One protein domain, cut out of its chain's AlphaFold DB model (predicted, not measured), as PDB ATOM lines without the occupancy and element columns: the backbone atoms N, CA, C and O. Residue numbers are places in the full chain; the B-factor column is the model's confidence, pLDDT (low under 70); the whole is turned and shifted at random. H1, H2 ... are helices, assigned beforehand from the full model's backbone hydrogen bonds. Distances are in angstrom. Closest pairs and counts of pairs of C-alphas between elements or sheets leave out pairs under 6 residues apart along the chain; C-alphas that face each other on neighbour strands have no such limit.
ATOM      1  N   GLU A  38     191.290 197.166 176.009       61.62
ATOM      2  CA  GLU A  38     190.626 198.443 176.230       61.62
ATOM      3  C   GLU A  38     191.279 199.587 175.438       61.62
ATOM      4  O   GLU A  38     190.568 200.236 174.679       61.62
ATOM      5  N   ASP A  39     192.604 199.775 175.506       62.09
ATOM      6  CA  ASP A  39     193.323 200.808 174.731       62.09
ATOM      7  C   ASP A  39     193.130 200.616 173.210       62.09
ATOM      8  O   ASP A  39     192.899 201.581 172.479       62.09
ATOM      9  N   MET A  40     193.158 199.365 172.726       61.25
ATOM     10  CA  MET A  40     192.868 199.054 171.317       61.25
ATOM     11  C   MET A  40     191.411 199.352 170.955       61.25
ATOM     12  O   MET A  40     191.151 199.931 169.906       61.25
ATOM     13  N   ASN A  41     190.458 199.003 171.824       64.19
ATOM     14  CA  ASN A  41     189.040 199.289 171.607       64.19
ATOM     15  C   ASN A  41     188.751 200.797 171.620       64.19
ATOM     16  O   ASN A  41     187.882 201.251 170.885       64.19
ATOM     17  N   ILE A  42     189.451 201.583 172.441       65.12
ATOM     18  CA  ILE A  42     189.341 203.050 172.470       65.12
ATOM     19  C   ILE A  42     189.792 203.633 171.133       65.12
ATOM     20  O   ILE A  42     189.087 204.452 170.547       65.12
ATOM     21  N   ALA A  43     190.921 203.165 170.608       59.47
ATOM     22  CA  ALA A  43     191.390 203.593 169.302       59.47
ATOM     23  C   ALA A  43     190.553 203.046 168.145       59.47
ATOM     24  O   ALA A  43     190.422 203.716 167.139       59.47
ATOM     25  N   GLN A  44     189.924 201.878 168.267       59.47
ATOM     26  CA  GLN A  44     188.939 201.430 167.277       59.47
ATOM     27  C   GLN A  44     187.650 202.253 167.347       59.47
ATOM     28  O   GLN A  44     187.021 202.504 166.331       59.47
ATOM     29  N   LYS A  45     187.256 202.755 168.524       63.22
ATOM     30  CA  LYS A  45     186.132 203.700 168.632       63.22
ATOM     31  C   LYS A  45     186.418 205.041 167.949       63.22
ATOM     32  O   LYS A  45     185.461 205.738 167.630       63.22
ATOM     33  N   TRP A  46     187.688 205.378 167.694       56.34
ATOM     34  CA  TRP A  46     188.089 206.503 166.837       56.34
ATOM     35  C   TRP A  46     187.500 206.405 165.424       56.34
ATOM     36  O   TRP A  46     187.234 207.431 164.810       56.34
ATOM     37  N   THR A  47     187.256 205.185 164.939       51.28
ATOM     38  CA  THR A  47     186.786 204.907 163.576       51.28
ATOM     39  C   THR A  47     185.263 204.748 163.492       51.28
ATOM     40  O   THR A  47     184.746 204.360 162.448       51.28
ATOM     41  N   ASN A  48     184.523 204.969 164.588       56.78
ATOM     42  CA  ASN A  48     183.065 204.851 164.569       56.78
ATOM     43  C   ASN A  48     182.440 206.083 163.899       56.78
ATOM     44  O   ASN A  48     182.461 207.187 164.448       56.78
ATOM     45  N   ASP A  49     181.841 205.860 162.730       53.53
ATOM     46  CA  ASP A  49     181.151 206.869 161.926       53.53
ATOM     47  C   ASP A  49     179.819 207.289 162.569       53.53
ATOM     48  O   ASP A  49     178.746 206.786 162.244       53.53
ATOM     49  N   PHE A  50     179.876 208.273 163.464       57.94
ATOM     50  CA  PHE A  50     178.714 209.107 163.794       57.94
ATOM     51  C   PHE A  50     178.577 210.291 162.831       57.94
ATOM     52  O   PHE A  50     177.842 211.225 163.144       57.94
ATOM     53  N   GLU A  51     179.301 210.293 161.696       56.91
ATOM     54  CA  GLU A  51     179.617 211.479 160.876       56.91
ATOM     55  C   GLU A  51     178.411 212.391 160.571       56.91
ATOM     56  O   GLU A  51     178.627 213.591 160.390       56.91
ATOM     57  N   ASN A  52     177.165 211.883 160.605       60.97
ATOM     58  CA  ASN A  52     175.938 212.688 160.533       60.97
ATOM     59  C   ASN A  52     174.748 212.199 161.400       60.97
ATOM     60  O   ASN A  52     173.618 212.611 161.139       60.97
ATOM     61  N   ASP A  53     174.955 211.343 162.409       78.62
ATOM     62  CA  ASP A  53     173.864 210.838 163.267       78.62
ATOM     63  C   ASP A  53     174.040 211.262 164.731       78.62
ATOM     64  O   ASP A  53     174.482 210.504 165.600       78.62
ATOM     65  N   PHE A  54     173.677 212.518 165.002       82.38
ATOM     66  CA  PHE A  54     173.660 213.071 166.357       82.38
ATOM     67  C   PHE A  54     172.674 212.336 167.274       82.38
ATOM     68  O   PHE A  54     172.895 212.291 168.483       82.38
ATOM     69  N   THR A  55     171.619 211.728 166.723       83.19
ATOM     70  CA  THR A  55     170.613 210.994 167.499       83.19
ATOM     71  C   THR A  55     171.190 209.693 168.047       83.19
ATOM     72  O   THR A  55     171.067 209.435 169.243       83.19
ATOM     73  N   ASP A  56     171.866 208.891 167.216       82.81
ATOM     74  CA  ASP A  56     172.549 207.666 167.662       82.81
ATOM     75  C   ASP A  56     173.706 207.985 168.622       82.81
ATOM     76  O   ASP A  56     173.880 207.317 169.645       82.81
ATOM     77  N   PHE A  57     174.460 209.056 168.341       86.69
ATOM     78  CA  PHE A  57     175.514 209.547 169.230       86.69
ATOM     79  C   PHE A  57     174.980 209.872 170.635       86.69
ATOM     80  O   PHE A  57     175.489 209.347 171.631       86.69
ATOM     81  N   ILE A  58     173.925 210.690 170.718       89.00
ATOM     82  CA  ILE A  58     173.273 211.048 171.981       89.00
ATOM     83  C   ILE A  58     172.647 209.828 172.648       89.00
ATOM     84  O   ILE A  58     172.798 209.656 173.856       89.00
ATOM     85  N   GLY A  59     171.981 208.957 171.886       86.56
ATOM     86  CA  GLY A  59     171.367 207.741 172.413       86.56
ATOM     87  C   GLY A  59     172.383 206.852 173.130       86.56
ATOM     88  O   GLY A  59     172.144 206.423 174.261       86.56
ATOM     89  N   LYS A  60     173.559 206.648 172.522       86.25
ATOM     90  CA  LYS A  60     174.664 205.898 173.139       86.25
ATOM     91  C   LYS A  60     175.262 206.609 174.343       86.25
ATOM     92  O   LYS A  60     175.574 205.946 175.331       86.25
ATOM     93  N   TRP A  61     175.425 207.932 174.293       88.88
ATOM     94  CA  TRP A  61     175.890 208.686 175.459       88.88
ATOM     95  C   TRP A  61     174.914 208.525 176.630       88.88
ATOM     96  O   TRP A  61     175.312 208.107 177.717       88.88
ATOM     97  N   PHE A  62     173.622 208.739 176.393       87.06
ATOM     98  CA  PHE A  62     172.593 208.603 177.416       87.06
ATOM     99  C   PHE A  62     172.513 207.178 177.990       87.06
ATOM    100  O   PHE A  62     172.350 206.989 179.198       87.06
ATOM    101  N   GLU A  63     172.683 206.153 177.151       85.94
ATOM    102  CA  GLU A  63     172.767 204.764 177.604       85.94
ATOM    103  C   GLU A  63     173.998 204.516 178.498       85.94
ATOM    104  O   GLU A  63     173.879 203.854 179.534       85.94
ATOM    105  N   ASN A  64     175.162 205.066 178.138       85.75
ATOM    106  CA  ASN A  64     176.385 204.951 178.936       85.75
ATOM    107  C   ASN A  64     176.244 205.638 180.301       85.75
ATOM    108  O   ASN A  64     176.585 205.029 181.316       85.75
ATOM    109  N   GLU A  65     175.673 206.848 180.349       85.44
ATOM    110  CA  GLU A  65     175.392 207.558 181.609       85.44
ATOM    111  C   GLU A  65     174.505 206.737 182.546       85.44
ATOM    112  O   GLU A  65     174.745 206.664 183.752       85.44
ATOM    113  N   ARG A  66     173.498 206.051 181.995       85.69
ATOM    114  CA  ARG A  66     172.607 205.184 182.775       85.69
ATOM    115  C   ARG A  66     173.292 203.918 183.282       85.69
ATOM    116  O   ARG A  66     172.988 203.472 184.387       85.69
ATOM    117  N   LYS A  67     174.176 203.312 182.483       86.62
ATOM    118  CA  LYS A  67     174.882 202.068 182.839       86.62
ATOM    119  C   LYS A  67     176.007 202.302 183.841       86.62
ATOM    120  O   LYS A  67     176.177 201.506 184.762       86.62
ATOM    121  N   THR A  68     176.780 203.364 183.648       81.00
ATOM    122  CA  THR A  68     177.938 203.712 184.474       81.00
ATOM    123  C   THR A  68     177.864 205.174 184.907       81.00
ATOM    124  O   THR A  68     178.660 206.000 184.447       81.00
ATOM    125  N   PRO A  69     176.922 205.509 185.808       71.88
ATOM    126  CA  PRO A  69     176.835 206.857 186.346       71.88
ATOM    127  C   PRO A  69     178.151 207.203 187.053       71.88
ATOM    128  O   PRO A  69     178.681 206.396 187.822       71.88
ATOM    129  N   ASN A  70     178.673 208.405 186.789       73.06
ATOM    130  CA  ASN A  70     179.974 208.937 187.239       73.06
ATOM    131  C   ASN A  70     181.220 208.504 186.442       73.06
ATOM    132  O   ASN A  70     182.331 208.887 186.815       73.06
ATOM    133  N   ASN A  71     181.087 207.743 185.355       74.25
ATOM    134  CA  ASN A  71     182.224 207.502 184.469       74.25
ATOM    135  C   ASN A  71     182.474 208.726 183.569       74.25
ATOM    136  O   ASN A  71     181.643 209.123 182.761       74.25
ATOM    137  N   GLN A  72     183.661 209.318 183.680       71.06
ATOM    138  CA  GLN A  72     184.032 210.522 182.931       71.06
ATOM    139  C   GLN A  72     184.156 210.311 181.403       71.06
ATOM    140  O   GLN A  72     184.262 211.284 180.663       71.06
ATOM    141  N   TYR A  73     184.110 209.061 180.923       70.69
ATOM    142  CA  TYR A  73     184.190 208.684 179.502       70.69
ATOM    143  C   TYR A  73     182.861 208.167 178.929       70.69
ATOM    144  O   TYR A  73     182.840 207.328 178.029       70.69
ATOM    145  N   ASN A  74     181.735 208.634 179.468       80.75
ATOM    146  CA  ASN A  74     180.407 208.222 179.013       80.75
ATOM    147  C   ASN A  74     180.053 208.743 177.610       80.75
ATOM    148  O   ASN A  74     179.323 208.067 176.879       80.75
ATOM    149  N   MET A  75     180.611 209.887 177.201       84.94
ATOM    150  CA  MET A  75     180.456 210.403 175.842       84.94
ATOM    151  C   MET A  75     181.232 209.525 174.844       84.94
ATOM    152  O   MET A  75     182.450 209.382 174.990       84.94
ATOM    153  N   PRO A  76     180.585 208.963 173.804       83.06
ATOM    154  CA  PRO A  76     181.285 208.264 172.731       83.06
ATOM    155  C   PRO A  76     182.334 209.158 172.052       83.06
ATOM    156  O   PRO A  76     182.214 210.383 172.021       83.06
ATOM    157  N   ILE A  77     183.378 208.553 171.485       79.44
ATOM    158  CA  ILE A  77     184.339 209.288 170.655       79.44
ATOM    159  C   ILE A  77     183.622 209.735 169.379       79.44
ATOM    160  O   ILE A  77     183.043 208.908 168.677       79.44
ATOM    161  N   PHE A  78     183.668 211.038 169.093       76.69
ATOM    162  CA  PHE A  78     183.076 211.628 167.896       76.69
ATOM    163  C   PHE A  78     184.169 212.311 167.068       76.69
ATOM    164  O   PHE A  78     184.499 213.481 167.271       76.69
ATOM    165  N   TYR A  79     184.725 211.545 166.126       75.31
ATOM    166  CA  TYR A  79     185.864 211.916 165.279       75.31
ATOM    167  C   TYR A  79     185.761 213.324 164.677       75.31
ATOM    168  O   TYR A  79     186.666 214.142 164.848       75.31
ATOM    169  N   ARG A  80     184.638 213.626 164.012       77.12
ATOM    170  CA  ARG A  80     184.394 214.918 163.353       77.12
ATOM    171  C   ARG A  80     184.573 216.093 164.314       77.12
ATOM    172  O   ARG A  80     185.340 217.006 164.030       77.12
ATOM    173  N   ILE A  81     183.900 216.050 165.460       79.69
ATOM    174  CA  ILE A  81     183.866 217.172 166.407       79.69
ATOM    175  C   ILE A  81     185.207 217.329 167.116       79.69
ATOM    176  O   ILE A  81     185.677 218.448 167.308       79.69
ATOM    177  N   MET A  82     185.865 216.217 167.449       84.25
ATOM    178  CA  MET A  82     187.214 216.255 168.008       84.25
ATOM    179  C   MET A  82     188.209 216.861 167.013       84.25
ATOM    180  O   MET A  82     189.003 217.714 167.397       84.25
ATOM    181  N   ASN A  83     188.144 216.501 165.730       78.19
ATOM    182  CA  ASN A  83     189.000 217.112 164.714       78.19
ATOM    183  C   ASN A  83     188.676 218.577 164.444       78.19
ATOM    184  O   ASN A  83     189.601 219.340 164.174       78.19
ATOM    185  N   LEU A  84     187.411 218.994 164.536       77.62
ATOM    186  CA  LEU A  84     187.048 220.410 164.476       77.62
ATOM    187  C   LEU A  84     187.648 221.171 165.663       77.62
ATOM    188  O   LEU A  84     188.342 222.160 165.444       77.62
ATOM    189  N   LEU A  85     187.495 220.661 166.893       82.50
ATOM    190  CA  LEU A  85     188.132 221.229 168.088       82.50
ATOM    191  C   LEU A  85     189.654 221.353 167.905       82.50
ATOM    192  O   LEU A  85     190.231 222.413 168.117       82.50
ATOM    193  N   LEU A  86     190.311 220.289 167.448       82.19
ATOM    194  CA  LEU A  86     191.759 220.274 167.226       82.19
ATOM    195  C   LEU A  86     192.191 221.159 166.045       82.19
ATOM    196  O   LEU A  86     193.289 221.711 166.050       82.19
ATOM    197  N   SER A  87     191.334 221.348 165.040       73.88
ATOM    198  CA  SER A  87     191.570 222.304 163.952       73.88
ATOM    199  C   SER A  87     191.498 223.746 164.452       73.88
ATOM    200  O   SER A  87     192.235 224.596 163.961       73.88
ATOM    201  N   LEU A  88     190.721 224.044 165.496       72.75
ATOM    202  CA  LEU A  88     190.757 225.369 166.120       72.75
ATOM    203  C   LEU A  88     192.122 225.664 166.779       72.75
ATOM    204  O   LEU A  88     192.580 226.804 166.673       72.75
ATOM    205  N   LEU A  89     192.848 224.655 167.309       66.44
ATOM    206  CA  LEU A  89     194.248 224.812 167.783       66.44
ATOM    207  C   LEU A  89     195.188 225.330 166.687       66.44
ATOM    208  O   LEU A  89     196.258 225.866 166.971       66.44
ATOM    209  N   GLN A  90     194.815 225.166 165.418       63.72
ATOM    210  CA  GLN A  90     195.622 225.570 164.275       63.72
ATOM    211  C   GLN A  90     195.505 227.047 163.909       63.72
ATOM    212  O   GLN A  90     196.135 227.441 162.926       63.72
ATOM    213  N   GLY A  91     194.738 227.840 164.661       60.03
ATOM    214  CA  GLY A  91     194.284 229.150 164.203       60.03
ATOM    215  C   GLY A  91     193.098 229.021 163.248       60.03
ATOM    216  O   GLY A  91     193.012 229.789 162.293       60.03
ATOM    217  N   GLY A  92     192.226 228.030 163.489       59.81
ATOM    218  CA  GLY A  92     191.049 227.747 162.666       59.81
ATOM    219  C   GLY A  92     190.252 229.011 162.338       59.81
ATOM    220  O   GLY A  92     190.073 229.901 163.184       59.81
ATOM    221  N   GLY A  93     189.820 229.097 161.081       64.19
ATOM    222  CA  GLY A  93     189.165 230.279 160.531       64.19
ATOM    223  C   GLY A  93     187.773 230.506 161.124       64.19
ATOM    224  O   GLY A  93     187.248 229.697 161.889       64.19
ATOM    225  N   SER A  94     187.119 231.602 160.732       69.06
ATOM    226  CA  SER A  94     185.719 231.864 161.110       69.06
ATOM    227  C   SER A  94     184.777 230.712 160.734       69.06
ATOM    228  O   SER A  94     183.789 230.477 161.427       69.06
ATOM    229  N   GLN A  95     185.106 229.969 159.675       73.00
ATOM    230  CA  GLN A  95     184.332 228.827 159.207       73.00
ATOM    231  C   GLN A  95     184.440 227.608 160.136       73.00
ATOM    232  O   GLN A  95     183.411 227.035 160.480       73.00
ATOM    233  N   ASP A  96     185.640 227.253 160.609       73.81
ATOM    234  CA  ASP A  96     185.823 226.147 161.565       73.81
ATOM    235  C   ASP A  96     185.105 226.442 162.886       73.81
ATOM    236  O   ASP A  96     184.468 225.567 163.468       73.81
ATOM    237  N   ARG A  97     185.146 227.708 163.332       76.94
ATOM    238  CA  ARG A  97     184.407 228.170 164.519       76.94
ATOM    239  C   ARG A  97     182.904 228.010 164.340       76.94
ATOM    240  O   ARG A  97     182.223 227.550 165.252       76.94
ATOM    241  N   LYS A  98     182.395 228.389 163.165       81.12
ATOM    242  CA  LYS A  98     180.983 228.242 162.820       81.12
ATOM    243  C   LYS A  98     180.573 226.769 162.827       81.12
ATOM    244  O   LYS A  98     179.600 226.442 163.495       81.12
ATOM    245  N   TYR A  99     181.330 225.892 162.167       82.75
ATOM    246  CA  TYR A  99     181.035 224.457 162.146       82.75
ATOM    247  C   TYR A  99     181.091 223.826 163.536       82.75
ATOM    248  O   TYR A  99     180.213 223.044 163.887       82.75
ATOM    249  N   PHE A 100     182.069 224.208 164.360       84.94
ATOM    250  CA  PHE A 100     182.132 223.747 165.742       84.94
ATOM    251  C   PHE A 100     180.892 224.185 166.539       84.94
ATOM    252  O   PHE A 100     180.265 223.361 167.195       84.94
ATOM    253  N   ALA A 101     180.478 225.454 166.441       84.12
ATOM    254  CA  ALA A 101     179.281 225.953 167.124       84.12
ATOM    255  C   ALA A 101     177.978 225.294 166.623       84.12
ATOM    256  O   ALA A 101     177.080 225.009 167.422       84.12
ATOM    257  N   GLU A 102     177.873 225.032 165.318       87.06
ATOM    258  CA  GLU A 102     176.751 224.307 164.710       87.06
ATOM    259  C   GLU A 102     176.668 222.867 165.235       87.06
ATOM    260  O   GLU A 102     175.591 222.444 165.655       87.06
ATOM    261  N   ASP A 103     177.793 222.149 165.307       87.81
ATOM    262  CA  ASP A 103     177.841 220.778 165.829       87.81
ATOM    263  C   ASP A 103     177.483 220.723 167.327       87.81
ATOM    264  O   ASP A 103     176.713 219.858 167.747       87.81
ATOM    265  N   ILE A 104     177.959 221.679 168.139       88.69
ATOM    266  CA  ILE A 104     177.562 221.799 169.555       88.69
ATOM    267  C   ILE A 104     176.052 222.051 169.682       88.69
ATOM    268  O   ILE A 104     175.384 221.431 170.510       88.69
ATOM    269  N   THR A 105     175.492 222.928 168.846       89.75
ATOM    270  CA  THR A 105     174.050 223.221 168.845       89.75
ATOM    271  C   THR A 105     173.233 221.990 168.449       89.75
ATOM    272  O   THR A 105     172.217 221.697 169.080       89.75
ATOM    273  N   ALA A 106     173.690 221.234 167.448       88.94
ATOM    274  CA  ALA A 106     173.047 220.001 167.007       88.94
ATOM    275  C   ALA A 106     173.057 218.919 168.099       88.94
ATOM    276  O   ALA A 106     172.026 218.288 168.335       88.94
ATOM    277  N   ILE A 107     174.179 218.754 168.814       89.31
ATOM    278  CA  ILE A 107     174.277 217.858 169.976       89.31
ATOM    279  C   ILE A 107     173.239 218.231 171.031       89.31
ATOM    280  O   ILE A 107     172.484 217.364 171.468       89.31
ATOM    281  N   LYS A 108     173.179 219.509 171.426       91.12
ATOM    282  CA  LYS A 108     172.227 219.973 172.444       91.12
ATOM    283  C   LYS A 108     170.789 219.702 172.030       91.12
ATOM    284  O   LYS A 108     170.021 219.153 172.809       91.12
ATOM    285  N   HIS A 109     170.446 220.018 170.782       90.69
ATOM    286  CA  HIS A 109     169.104 219.782 170.270       90.69
ATOM    287  C   HIS A 109     168.728 218.291 170.283       90.69
ATOM    288  O   HIS A 109     167.632 217.933 170.712       90.69
ATOM    289  N   ALA A 110     169.637 217.408 169.858       90.31
ATOM    290  CA  ALA A 110     169.413 215.963 169.904       90.31
ATOM    291  C   ALA A 110     169.292 215.440 171.351       90.31
ATOM    292  O   ALA A 110     168.468 214.568 171.628       90.31
ATOM    293  N   ALA A 111     170.067 215.996 172.284       90.38
ATOM    294  CA  ALA A 111     170.020 215.647 173.701       90.38
ATOM    295  C   ALA A 111     168.699 216.061 174.364       90.38
ATOM    296  O   ALA A 111     168.054 215.235 175.014       90.38
ATOM    297  N   GLU A 112     168.228 217.283 174.099       90.69
ATOM    298  CA  GLU A 112     166.916 217.770 174.537       90.69
ATOM    299  C   GLU A 112     165.784 216.855 174.042       90.69
ATOM    300  O   GLU A 112     164.919 216.457 174.825       90.69
ATOM    301  N   GLN A 113     165.815 216.451 172.765       89.38
ATOM    302  CA  GLN A 113     164.833 215.517 172.197       89.38
ATOM    303  C   GLN A 113     164.866 214.132 172.862       89.38
ATOM    304  O   GLN A 113     163.826 213.483 172.983       89.38
ATOM    305  N   ALA A 114     166.038 213.683 173.314       86.88
ATOM    306  CA  ALA A 114     166.216 212.420 174.027       86.88
ATOM    307  C   ALA A 114     165.883 212.505 175.532       86.88
ATOM    308  O   ALA A 114     165.943 211.488 176.228       86.88
ATOM    309  N   GLY A 115     165.528 213.689 176.050       87.50
ATOM    310  CA  GLY A 115     165.316 213.918 177.482       87.50
ATOM    311  C   GLY A 115     166.609 213.855 178.303       87.50
ATOM    312  O   GLY A 115     166.567 213.535 179.492       87.50
ATOM    313  N   PHE A 116     167.748 214.120 177.663       87.25
ATOM    314  CA  PHE A 116     169.068 214.152 178.273       87.25
ATOM    315  C   PHE A 116     169.551 215.603 178.344       87.25
ATOM    316  O   PHE A 116     169.965 216.179 177.344       87.25
ATOM    317  N   ASP A 117     169.448 216.213 179.524       84.12
ATOM    318  CA  ASP A 117     169.845 217.608 179.730       84.12
ATOM    319  C   ASP A 117     171.372 217.717 179.845       84.12
ATOM    320  O   ASP A 117     171.971 217.180 180.781       84.12
ATOM    321  N   ILE A 118     171.995 218.378 178.867       87.06
ATOM    322  CA  ILE A 118     173.438 218.625 178.808       87.06
ATOM    323  C   ILE A 118     173.707 220.061 178.364       87.06
ATOM    324  O   ILE A 118     173.119 220.570 177.405       87.06
ATOM    325  N   ASP A 119     174.638 220.716 179.046       87.50
ATOM    326  CA  ASP A 119     175.098 222.050 178.684       87.50
ATOM    327  C   ASP A 119     176.349 222.000 177.787       87.50
ATOM    328  O   ASP A 119     176.973 220.958 177.558       87.50
ATOM    329  N   THR A 120     176.705 223.161 177.234       86.12
ATOM    330  CA  THR A 120     177.882 223.309 176.370       86.12
ATOM    331  C   THR A 120     179.178 222.961 177.109       86.12
ATOM    332  O   THR A 120     180.061 222.328 176.528       86.12
ATOM    333  N   ASP A 121     179.285 223.327 178.386       85.88
ATOM    334  CA  ASP A 121     180.492 223.122 179.191       85.88
ATOM    335  C   ASP A 121     180.759 221.632 179.437       85.88
ATOM    336  O   ASP A 121     181.904 221.179 179.345       85.88
ATOM    337  N   ILE A 122     179.712 220.838 179.675       87.81
ATOM    338  CA  ILE A 122     179.774 219.380 179.790       87.81
ATOM    339  C   ILE A 122     180.233 218.773 178.463       87.81
ATOM    340  O   ILE A 122     181.164 217.962 178.467       87.81
ATOM    341  N   ILE A 123     179.653 219.182 177.329       87.69
ATOM    342  CA  ILE A 123     180.053 218.673 176.004       87.69
ATOM    343  C   ILE A 123     181.543 218.933 175.762       87.69
ATOM    344  O   ILE A 123     182.299 218.015 175.439       87.69
ATOM    345  N   ILE A 124     181.989 220.172 175.973       86.94
ATOM    346  CA  ILE A 124     183.386 220.558 175.772       86.94
ATOM    347  C   ILE A 124     184.314 219.788 176.717       86.94
ATOM    348  O   ILE A 124     185.332 219.246 176.281       86.94
ATOM    349  N   LYS A 125     183.958 219.674 177.999       87.75
ATOM    350  CA  LYS A 125     184.729 218.902 178.978       87.75
ATOM    351  C   LYS A 125     184.899 217.448 178.535       87.75
ATOM    352  O   LYS A 125     186.010 216.922 178.599       87.75
ATOM    353  N   HIS A 126     183.836 216.798 178.065       88.44
ATOM    354  CA  HIS A 126     183.918 215.426 177.570       88.44
ATOM    355  C   HIS A 126     184.737 215.314 176.275       88.44
ATOM    356  O   HIS A 126     185.478 214.344 176.120       88.44
ATOM    357  N   LEU A 127     184.687 216.306 175.377       88.19
ATOM    358  CA  LEU A 127     185.546 216.348 174.184       88.19
ATOM    359  C   LEU A 127     187.032 216.424 174.558       88.19
ATOM    360  O   LEU A 127     187.841 215.683 173.995       88.19
ATOM    361  N   ILE A 128     187.392 217.258 175.540       88.94
ATOM    362  CA  ILE A 128     188.761 217.329 176.070       88.94
ATOM    363  C   ILE A 128     189.163 215.981 176.672       88.94
ATOM    364  O   ILE A 128     190.209 215.436 176.321       88.94
ATOM    365  N   LEU A 129     188.327 215.404 177.541       89.06
ATOM    366  CA  LEU A 129     188.622 214.124 178.190       89.06
ATOM    367  C   LEU A 129     188.816 212.993 177.176       89.06
ATOM    368  O   LEU A 129     189.785 212.244 177.294       89.06
ATOM    369  N   ASN A 130     187.958 212.898 176.158       87.81
ATOM    370  CA  ASN A 130     188.099 211.921 175.080       87.81
ATOM    371  C   ASN A 130     189.374 212.159 174.261       87.81
ATOM    372  O   ASN A 130     190.063 211.202 173.915       87.81
ATOM    373  N   THR A 131     189.735 213.420 174.008       88.62
ATOM    374  CA  THR A 131     190.981 213.779 173.307       88.62
ATOM    375  C   THR A 131     192.199 213.296 174.085       88.62
ATOM    376  O   THR A 131     193.056 212.613 173.529       88.62
ATOM    377  N   LEU A 132     192.248 213.572 175.391       89.50
ATOM    378  CA  LEU A 132     193.327 213.102 176.261       89.50
ATOM    379  C   LEU A 132     193.371 211.572 176.336       89.50
ATOM    380  O   LEU A 132     194.449 210.986 176.327       89.50
ATOM    381  N   HIS A 133     192.211 210.921 176.376       86.56
ATOM    382  CA  HIS A 133     192.125 209.469 176.463       86.56
ATOM    383  C   HIS A 133     192.683 208.774 175.218       86.56
ATOM    384  O   HIS A 133     193.486 207.849 175.333       86.56
ATOM    385  N   VAL A 134     192.320 209.260 174.026       85.50
ATOM    386  CA  VAL A 134     192.870 208.759 172.758       85.50
ATOM    387  C   VAL A 134     194.367 209.065 172.677       85.50
ATOM    388  O   VAL A 134     195.148 208.191 172.307       85.50
ATOM    389  N   TYR A 135     194.792 210.261 173.097       88.69
ATOM    390  CA  TYR A 135     196.203 210.655 173.129       88.69
ATOM    391  C   TYR A 135     197.066 209.692 173.951       88.69
ATOM    392  O   TYR A 135     198.126 209.247 173.499       88.69
ATOM    393  N   GLU A 136     196.602 209.333 175.148       86.88
ATOM    394  CA  GLU A 136     197.276 208.362 176.004       86.88
ATOM    395  C   GLU A 136     197.260 206.951 175.414       86.88
ATOM    396  O   GLU A 136     198.291 206.275 175.440       86.88
ATOM    397  N   ALA A 137     196.120 206.511 174.873       83.19
ATOM    398  CA  ALA A 137     195.983 205.185 174.277       83.19
ATOM    399  C   ALA A 137     196.961 204.997 173.106       83.19
ATOM    400  O   ALA A 137     197.718 204.025 173.087       83.19
ATOM    401  N   VAL A 138     197.032 205.969 172.187       83.88
ATOM    402  CA  VAL A 138     197.957 205.933 171.041       83.88
ATOM    403  C   VAL A 138     199.417 205.934 171.503       83.88
ATOM    404  O   VAL A 138     200.243 205.206 170.955       83.88
ATOM    405  N   ASN A 139     199.760 206.681 172.559       84.12
ATOM    406  CA  ASN A 139     201.117 206.669 173.119       84.12
ATOM    407  C   ASN A 139     201.526 205.317 173.724       84.12
ATOM    408  O   ASN A 139     202.722 205.026 173.811       84.12
ATOM    409  N   ARG A 140     200.561 204.487 174.138       82.12
ATOM    410  CA  ARG A 140     200.810 203.146 174.689       82.12
ATOM    411  C   ARG A 140     200.958 202.073 173.617       82.12
ATOM    412  O   ARG A 140     201.363 200.964 173.960       82.12
ATOM    413  N   PHE A 141     200.652 202.377 172.355       80.81
ATOM    414  CA  PHE A 141     200.775 201.424 171.256       80.81
ATOM    415  C   PHE A 141     202.173 200.812 171.153       80.81
ATOM    416  O   PHE A 141     203.166 201.474 171.486       80.81
TER     417      PHE A 141
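Overview. This is residues 38 to 141 of the 312 residues of an uncharacterized protein of viral metagenome (UniProt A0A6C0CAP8). Five helices are set at steep or wide angles to one another: H3 and H4 fold into a V-shaped hairpin, and the long H5, which starts beside the middle of H4, passes H3 nearly at right angles. H2 packs with its first residues on the later half of H4, and the short H1 sits on the last part of H5, while the long stretch of residues 68 to 78 runs back from the end of H2 to H3 through the space between H2 and H5. The printed part has 104 residues with five named helices, in the order H1, H2, H3, H4, H5, and no named strand. The class is all helix, with 72 of the printed residues in the helices. The whole is compact, with a radius of gyration of the C-alphas of 13.6 A, and its C-alphas span 37 by 36 by 22 A along the three main axes.

Arrangement. H4, residues 94 to 113, and H5, residues 120 to 139, are the longest helices, with 20 residues each. They only just touch, with 3 pairs of C-alphas within 8 A, through residues 104 to 108 of H4 and 120 to 123 of H5 alone. The closest C-alphas are those of Ile 104 and Thr 120, 7.0 A apart, and the lines stand about perpendicular, but only just, at 71 degrees. H3, residues 79 to 88, and H4 form a helical hairpin, two helices in succession that run opposite ways, here at a steep tilt of 39 degrees. H3 and H4 touch, on the side of H4 with residues 96 to 103 alone, and their closest C-alphas are those of Leu 84 and Phe 100, 6.1 A apart. H3 and H5 only just touch, again with 3 pairs of C-alphas within 8 A, on the side of H5 with residues 127 to 131 alone. Their closest C-alphas, those of Met 82 and Leu 127, are 6.4 A apart, and the two helices stand about perpendicular at 83 degrees. H2, residues 54 to 67, and H4 touch, H2 with residues 54 to 58 alone and H4 with residues 106 to 111 alone. The closest C-alphas of H2 and H4, those of Thr 55 and Ala 110, are 5.6 A apart, and the helices run the same way at a steep tilt of 56 degrees. H1, residues 38 to 45, and H5 touch, on the side of H5 with residues 134 to 138 alone. The closest C-alphas of H1 and H5, those of Asp 39 and Ala 137, are 5.1 A apart; the helices run opposite ways at a steep tilt of 62 degrees. H2 and H5 are apart, and so are H1 and H2. The helix packing is mostly crossed: 0 of the 5 touching pairs are at a shallow tilt. In H1, H2, H3, H4 and H5 every O i to N i+4 pair is within hydrogen-bond range.

Along the chain. H4 measures 28.7 A from C-alpha 94 at (185.719, 231.864, 161.110) to C-alpha 113. H5 measures 28.8 A and ends with C-alpha 139 at (201.117, 206.669, 173.119). H2 is 19.9 A long, from Phe 54 to Lys 67, and H3 is 14.3 A long, from Tyr 79 to Leu 88. H1 is 10.3 A long and begins with C-alpha 38 at (190.626, 198.443, 176.230).

Size, cuts and confidence. The two C-alphas farthest apart are those of Lys 67 and Gly 93, at 38.7 A, while the first and last printed C-alphas, Glu 38 and Phe 141, are 11.7 A apart. The printed part has no cut. The link from H2 to H3, with 11 residues, is long; that from H3 to H4, with 5, is tight, and those from H1 to H2 and from H4 to H5 are short. The mean pLDDT of the printed part is 79.2, and confidence is low, under 70, at residues 38 to 52 and 89 to 94.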